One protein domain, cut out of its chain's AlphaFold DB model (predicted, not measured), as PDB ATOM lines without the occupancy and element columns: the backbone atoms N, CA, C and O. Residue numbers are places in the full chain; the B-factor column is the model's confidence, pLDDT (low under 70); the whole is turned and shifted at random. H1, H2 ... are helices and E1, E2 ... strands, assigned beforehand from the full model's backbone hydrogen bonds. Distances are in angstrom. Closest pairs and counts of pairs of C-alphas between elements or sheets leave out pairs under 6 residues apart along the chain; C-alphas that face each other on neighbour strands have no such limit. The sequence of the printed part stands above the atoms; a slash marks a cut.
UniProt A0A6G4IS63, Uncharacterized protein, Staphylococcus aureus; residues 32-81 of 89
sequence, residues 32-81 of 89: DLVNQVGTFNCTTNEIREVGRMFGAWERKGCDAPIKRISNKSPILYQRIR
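Overview. This is residues 32 to 81 of the 89 residues of an uncharacterized protein of Staphylococcus aureus (UniProt A0A6G4IS63). A single long helix, H2, forms one side of an open frame; a small two-stranded hairpin, E1 and E2, sits at its far end, and a short helix, H1, lies off to the same side nearer its beginning, joined to it by a link that folds back. The only near meeting is between the last part of H2 and the hairpin, chiefly E1. The printed part has 50 residues with two named helices and two named strands, in the order H1, H2, E1, E2; the sheet, E1 - E2, is antiparallel and the class is mixed, helices and strands. The whole is only just compact, close to loose, with a radius of gyration of the C-alphas of 11.6 A and spans of 32 by 23 by 18 A.

Arrangement. H1, residues 32 to 37, is only just apart from H2, residues 44 to 60, with closest C-alphas 8.2 A apart. In H1 and H2 every O i to N i+4 pair is within hydrogen-bond range. H2 and E1, residues 66 to 70, have 3 pairs of C-alphas within 8 A, the closest being those of Glu 58 and Ile 66, 6.4 A apart. E1 and E2, residues 76 to 79, form a hairpin, antiparallel at 150 degrees; N 67 and O 78 are 2.9 A apart, and N 78 and O 67 2.8 A, both within hydrogen-bond range. H1 is apart from E1 and E2, and H2 is apart from E2.

Along the chain. H1 begins at C-alpha 32, (-26.967, 34.139, 15.310), and is 8.8 A long. H2 runs 24.5 A from C-alpha 44, (-14.799, 31.269, 7.681). E1 is 12.4 A long; E2 is 10.4 A long and ends at C-alpha 79, (-27.771, 41.093, 27.020).

Size, cuts and confidence. The two C-alphas farthest apart, those of Thr 43 and Arg 81, are 32.8 A apart. The printed part has no cut. The links H2 to E1 and E1 to E2 are tight, H1 to H2 is short, and no link is long. Mean pLDDT of the printed part is 91.1; residues 61 to 62 are under 70.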
ATOM      1  N   ASP A  32     -25.622  33.605  15.568       95.81
ATOM      2  CA  ASP A  32     -26.967  34.139  15.310       95.81
ATOM      3  C   ASP A  32     -26.889  35.594  14.844       95.81
ATOM      4  O   ASP A  32     -27.578  35.997  13.909       95.81
ATOM      5  N   LEU A  33     -25.998  36.378  15.460       97.06
ATOM      6  CA  LEU A  33     -25.767  37.766  15.070       97.06
ATOM      7  C   LEU A  33     -25.180  37.855  13.664       97.06
ATOM      8  O   LEU A  33     -25.581  38.727  12.903       97.06
ATOM      9  N   VAL A  34     -24.244  36.965  13.317       97.19
ATOM     10  CA  VAL A  34     -23.660  36.896  11.967       97.19
ATOM     11  C   VAL A  34     -24.736  36.576  10.930       97.19
ATOM     12  O   VAL A  34     -24.808  37.253   9.908       97.19
ATOM     13  N   ASN A  35     -25.606  35.604  11.211       96.19
ATOM     14  CA  ASN A  35     -26.722  35.256  10.329       96.19
ATOM     15  C   ASN A  35     -27.714  36.418  10.173       96.19
ATOM     16  O   ASN A  35     -28.210  36.653   9.077       96.19
ATOM     17  N   GLN A  36     -27.964  37.175  11.245       96.62
ATOM     18  CA  GLN A  36     -28.861  38.331  11.225       96.62
ATOM     19  C   GLN A  36     -28.320  39.489  10.373       96.62
ATOM     20  O   GLN A  36     -29.086  40.142   9.669       96.62
ATOM     21  N   VAL A  37     -27.022  39.792  10.471       96.75
ATOM     22  CA  VAL A  37     -26.431  40.968   9.800       96.75
ATOM     23  C   VAL A  37     -25.838  40.663   8.425       96.75
ATOM     24  O   VAL A  37     -25.487  41.592   7.699       96.75
ATOM     25  N   GLY A  38     -25.721  39.383   8.071       95.69
ATOM     26  CA  GLY A  38     -25.034  38.922   6.870       95.69
ATOM     27  C   GLY A  38     -23.514  38.845   7.047       95.69
ATOM     28  O   GLY A  38     -22.919  39.463   7.928       95.69
ATOM     29  N   THR A  39     -22.857  38.060   6.194       93.75
ATOM     30  CA  THR A  39     -21.423  37.746   6.328       93.75
ATOM     31  C   THR A  39     -20.493  38.743   5.638       93.75
ATOM     32  O   THR A  39     -19.284  38.655   5.837       93.75
ATOM     33  N   PHE A  40     -21.009  39.671   4.823       93.69
ATOM     34  CA  PHE A  40     -20.211  40.634   4.039       93.69
ATOM     35  C   PHE A  40     -19.109  39.972   3.187       93.69
ATOM     36  O   PHE A  40     -18.011  40.515   3.037       93.69
ATOM     37  N   ASN A  41     -19.372  38.771   2.655       95.00
ATOM     38  CA  ASN A  41     -18.394  37.955   1.921       95.00
ATOM     39  C   ASN A  41     -17.110  37.657   2.724       95.00
ATOM     40  O   ASN A  41     -16.028  37.500   2.148       95.00
ATOM     41  N   CYS A  42     -17.197  37.607   4.057       96.00
ATOM     42  CA  CYS A  42     -16.115  37.111   4.897       96.00
ATOM     43  C   CYS A  42     -15.955  35.596   4.743       96.00
ATOM     44  O   CYS A  42     -16.917  34.832   4.753       96.00
ATOM     45  N   THR A  43     -14.704  35.158   4.681       96.81
ATOM     46  CA  THR A  43     -14.319  33.751   4.795       96.81
ATOM     47  C   THR A  43     -14.578  33.224   6.206       96.81
ATOM     48  O   THR A  43     -14.630  33.977   7.182       96.81
ATOM     49  N   THR A  44     -14.631  31.904   6.364       95.88
ATOM     50  CA  THR A  44     -14.799  31.269   7.681       95.88
ATOM     51  C   THR A  44     -13.711  31.685   8.680       95.88
ATOM     52  O   THR A  44     -13.985  31.870   9.864       95.88
ATOM     53  N   ASN A  45     -12.469  31.877   8.223       95.81
ATOM     54  CA  ASN A  45     -11.368  32.320   9.085       95.81
ATOM     55  C   ASN A  45     -11.540  33.769   9.554       95.81
ATOM     56  O   ASN A  45     -11.235  34.080  10.706       95.81
ATOM     57  N   GLU A  46     -12.075  34.633   8.696       96.12
ATOM     58  CA  GLU A  46     -12.421  36.007   9.051       96.12
ATOM     59  C   GLU A  46     -13.589  36.056  10.036       96.12
ATOM     60  O   GLU A  46     -13.504  36.773  11.028       96.12
ATOM     61  N   ILE A  47     -14.627  35.239   9.845       96.50
ATOM     62  CA  ILE A  47     -15.751  35.142  10.790       96.50
ATOM     63  C   ILE A  47     -15.258  34.681  12.171       96.50
ATOM     64  O   ILE A  47     -15.618  35.275  13.189       96.50
ATOM     65  N   ARG A  48     -14.365  33.681  12.227       95.19
ATOM     66  CA  ARG A  48     -13.722  33.245  13.483       95.19
ATOM     67  C   ARG A  48     -12.909  34.364  14.135       95.19
ATOM     68  O   ARG A  48     -12.911  34.489  15.359       95.19
ATOM     69  N   GLU A  49     -12.224  35.181  13.338       95.38
ATOM     70  CA  GLU A  49     -11.499  36.349  13.838       95.38
ATOM     71  C   GLU A  49     -12.446  37.413  14.401       95.38
ATOM     72  O   GLU A  49     -12.184  37.934  15.485       95.38
ATOM     73  N   VAL A  50     -13.576  37.686  13.738       96.50
ATOM     74  CA  VAL A  50     -14.606  38.575  14.293       96.50
ATOM     75  C   VAL A  50     -15.152  38.011  15.603       96.50
ATOM     76  O   VAL A  50     -15.272  38.760  16.567       96.50
ATOM     77  N   GLY A  51     -15.389  36.701  15.700       95.44
ATOM     78  CA  GLY A  51     -15.798  36.057  16.953       95.44
ATOM     79  C   GLY A  51     -14.789  36.269  18.089       95.44
ATOM     80  O   GLY A  51     -15.169  36.598  19.215       95.44
ATOM     81  N   ARG A  52     -13.480  36.181  17.802       94.69
ATOM     82  CA  ARG A  52     -12.419  36.505  18.778       94.69
ATOM     83  C   ARG A  52     -12.445  37.977  19.189       94.69
ATOM     84  O   ARG A  52     -12.331  38.272  20.380       94.69
ATOM     85  N   MET A  53     -12.623  38.888  18.230       94.56
ATOM     86  CA  MET A  53     -12.757  40.327  18.490       94.56
ATOM     87  C   MET A  53     -13.996  40.635  19.340       94.56
ATOM     88  O   MET A  53     -13.906  41.402  20.295       94.56
ATOM     89  N   PHE A  54     -15.125  39.992  19.049       94.88
ATOM     90  CA  PHE A  54     -16.377  40.118  19.789       94.88
ATOM     91  C   PHE A  54     -16.233  39.614  21.230       94.88
ATOM     92  O   PHE A  54     -16.604  40.305  22.176       94.88
ATOM     93  N   GLY A  55     -15.599  38.456  21.424       93.12
ATOM     94  CA  GLY A  55     -15.288  37.955  22.761       93.12
ATOM     95  C   GLY A  55     -14.308  38.851  23.527       93.12
ATOM     96  O   GLY A  55     -14.387  38.933  24.749       93.12
ATOM     97  N   ALA A  56     -13.368  39.514  22.846       92.38
ATOM     98  CA  ALA A  56     -12.479  40.493  23.474       92.38
ATOM     99  C   ALA A  56     -13.214  41.788  23.851       92.38
ATOM    100  O   ALA A  56     -12.920  42.362  24.894       92.38
ATOM    101  N   TRP A  57     -14.167  42.231  23.027       91.62
ATOM    102  CA  TRP A  57     -15.052  43.355  23.332       91.62
ATOM    103  C   TRP A  57     -15.869  43.097  24.598       91.62
ATOM    104  O   TRP A  57     -15.849  43.925  25.502       91.62
ATOM    105  N   GLU A  58     -16.488  41.921  24.698       91.44
ATOM    106  CA  GLU A  58     -17.208  41.482  25.898       91.44
ATOM    107  C   GLU A  58     -16.322  41.534  27.155       91.44
ATOM    108  O   GLU A  58     -16.663  42.215  28.116       91.44
ATOM    109  N   ARG A  59     -15.131  40.918  27.124       89.62
ATOM    110  CA  ARG A  59     -14.209  40.905  28.278       89.62
ATOM    111  C   ARG A  59     -13.687  42.281  28.698       89.62
ATOM    112  O   ARG A  59     -13.257  42.434  29.836       89.62
ATOM    113  N   LYS A  60     -13.662  43.266  27.794       84.00
ATOM    114  CA  LYS A  60     -13.176  44.620  28.105       84.00
ATOM    115  C   LYS A  60     -14.186  45.454  28.896       84.00
ATOM    116  O   LYS A  60     -13.772  46.445  29.482       84.00
ATOM    117  N   GLY A  61     -15.467  45.078  28.928       63.22
ATOM    118  CA  GLY A  61     -16.478  45.595  29.865       63.22
ATOM    119  C   GLY A  61     -16.893  47.071  29.742       63.22
ATOM    120  O   GLY A  61     -17.981  47.411  30.191       63.22
ATOM    121  N   CYS A  62     -16.103  47.954  29.123       63.97
ATOM    122  CA  CYS A  62     -16.366  49.400  29.166       63.97
ATOM    123  C   CYS A  62     -17.557  49.863  28.303       63.97
ATOM    124  O   CYS A  62     -18.196  50.853  28.637       63.97
ATOM    125  N   ASP A  63     -17.866  49.181  27.193       80.38
ATOM    126  CA  ASP A  63     -18.948  49.562  26.262       80.38
ATOM    127  C   ASP A  63     -19.806  48.370  25.794       80.38
ATOM    128  O   ASP A  63     -20.583  48.487  24.834       80.38
ATOM    129  N   ALA A  64     -19.625  47.208  26.428       85.50
ATOM    130  CA  ALA A  64     -20.259  45.950  26.062       85.50
ATOM    131  C   ALA A  64     -21.420  45.641  27.012       85.50
ATOM    132  O   ALA A  64     -21.190  45.162  28.118       85.50
ATOM    133  N   PRO A  65     -22.684  45.866  26.614       89.81
ATOM    134  CA  PRO A  65     -23.811  45.638  27.505       89.81
ATOM    135  C   PRO A  65     -24.284  44.179  27.398       89.81
ATOM    136  O   PRO A  65     -25.477  43.886  27.262       89.81
ATOM    137  N   ILE A  66     -23.313  43.267  27.388       91.75
ATOM    138  CA  ILE A  66     -23.464  41.825  27.239       91.75
ATOM    139  C   ILE A  66     -22.526  41.144  28.236       91.75
ATOM    140  O   ILE A  66     -21.448  41.659  28.521       91.75
ATOM    141  N   LYS A  67     -22.916  39.981  28.744       91.31
ATOM    142  CA  LYS A  67     -22.043  39.118  29.542       91.31
ATOM    143  C   LYS A  67     -22.023  37.726  28.947       91.31
ATOM    144  O   LYS A  67     -23.025  37.267  28.398       91.31
ATOM    145  N   ARG A  68     -20.904  37.033  29.081       91.88
ATOM    146  CA  ARG A  68     -20.852  35.605  28.794       91.88
ATOM    147  C   ARG A  68     -21.492  34.806  29.926       91.88
ATOM    148  O   ARG A  68     -21.180  35.036  31.090       91.88
ATOM    149  N   ILE A  69     -22.362  33.861  29.579       92.06
ATOM    150  CA  ILE A  69     -23.036  32.978  30.547       92.06
ATOM    151  C   ILE A  69     -22.596  31.516  30.436       92.06
ATOM    152  O   ILE A  69     -22.724  30.769  31.398       92.06
ATOM    153  N   SER A  70     -22.025  31.105  29.300       89.00
ATOM    154  CA  SER A  70     -21.415  29.782  29.139       89.00
ATOM    155  C   SER A  70     -20.197  29.849  28.224       89.00
ATOM    156  O   SER A  70     -20.226  30.513  27.188       89.00
ATOM    157  N   ASN A  71     -19.134  29.137  28.604       84.38
ATOM    158  CA  ASN A  71     -17.937  28.928  27.781       84.38
ATOM    159  C   ASN A  71     -18.017  27.655  26.920       84.38
ATOM    160  O   ASN A  71     -17.102  27.406  26.136       84.38
ATOM    161  N   LYS A  72     -19.069  26.834  27.069       85.75
ATOM    162  CA  LYS A  72     -19.263  25.654  26.214       85.75
ATOM    163  C   LYS A  72     -19.517  26.119  24.785       85.75
ATOM    164  O   LYS A  72     -20.140  27.152  24.600       85.75
ATOM    165  N   SER A  73     -19.025  25.382  23.792       81.88
ATOM    166  CA  SER A  73     -19.294  25.701  22.389       81.88
ATOM    167  C   SER A  73     -20.730  25.287  22.032       81.88
ATOM    168  O   SER A  73     -21.067  24.127  22.271       81.88
ATOM    169  N   PRO A  74     -21.563  26.176  21.461       84.25
ATOM    170  CA  PRO A  74     -21.280  27.580  21.147       84.25
ATOM    171  C   PRO A  74     -21.329  28.499  22.381       84.25
ATOM    172  O   PRO A  74     -22.219  28.376  23.222       84.25
ATOM    173  N   ILE A  75     -20.389  29.456  22.459       91.75
ATOM    174  CA  ILE A  75     -20.318  30.431  23.563       91.75
ATOM    175  C   ILE A  75     -21.633  31.207  23.636       91.75
ATOM    176  O   ILE A  75     -22.033  31.846  22.658       91.75
ATOM    177  N   LEU A  76     -22.257  31.190  24.813       95.12
ATOM    178  CA  LEU A  76     -23.546  31.822  25.050       95.12
ATOM    179  C   LEU A  76     -23.362  33.177  25.736       95.12
ATOM    180  O   LEU A  76     -22.708  33.282  26.782       95.12
ATOM    181  N   TYR A  77     -23.970  34.203  25.152       95.19
ATOM    182  CA  TYR A  77     -23.993  35.565  25.667       95.19
ATOM    183  C   TYR A  77     -25.398  35.921  26.143       95.19
ATOM    184  O   TYR A  77     -26.383  35.385  25.645       95.19
ATOM    185  N   GLN A  78     -25.486  36.847  27.093       93.81
ATOM    186  CA  GLN A  78     -26.735  37.443  27.546       93.81
ATOM    187  C   GLN A  78     -26.628  38.964  27.505       93.81
ATOM    188  O   GLN A  78     -25.655  39.538  28.001       93.81
ATOM    189  N   ARG A  79     -27.643  39.633  26.957       92.75
ATOM    190  CA  ARG A  79     -27.771  41.093  27.020       92.75
ATOM    191  C   ARG A  79     -28.076  41.533  28.455       92.75
ATOM    192  O   ARG A  79     -29.046  41.073  29.051       92.75
ATOM    193  N   ILE A  80     -27.302  42.474  28.994       89.81
ATOM    194  CA  ILE A  80     -27.497  43.029  30.346       89.81
ATOM    195  C   ILE A  80     -27.920  44.494  30.295       89.81
ATOM    196  O   ILE A  80     -27.270  45.293  29.628       89.81
ATOM    197  N   ARG A  81     -28.978  44.899  31.006       78.31
ATOM    198  CA  ARG A  81     -29.277  46.334  31.189       78.31
ATOM    199  C   ARG A  81     -28.013  47.053  31.665       78.31
ATOM    200  O   ARG A  81     -27.393  46.625  32.634       78.31
TER     201      ARG A  81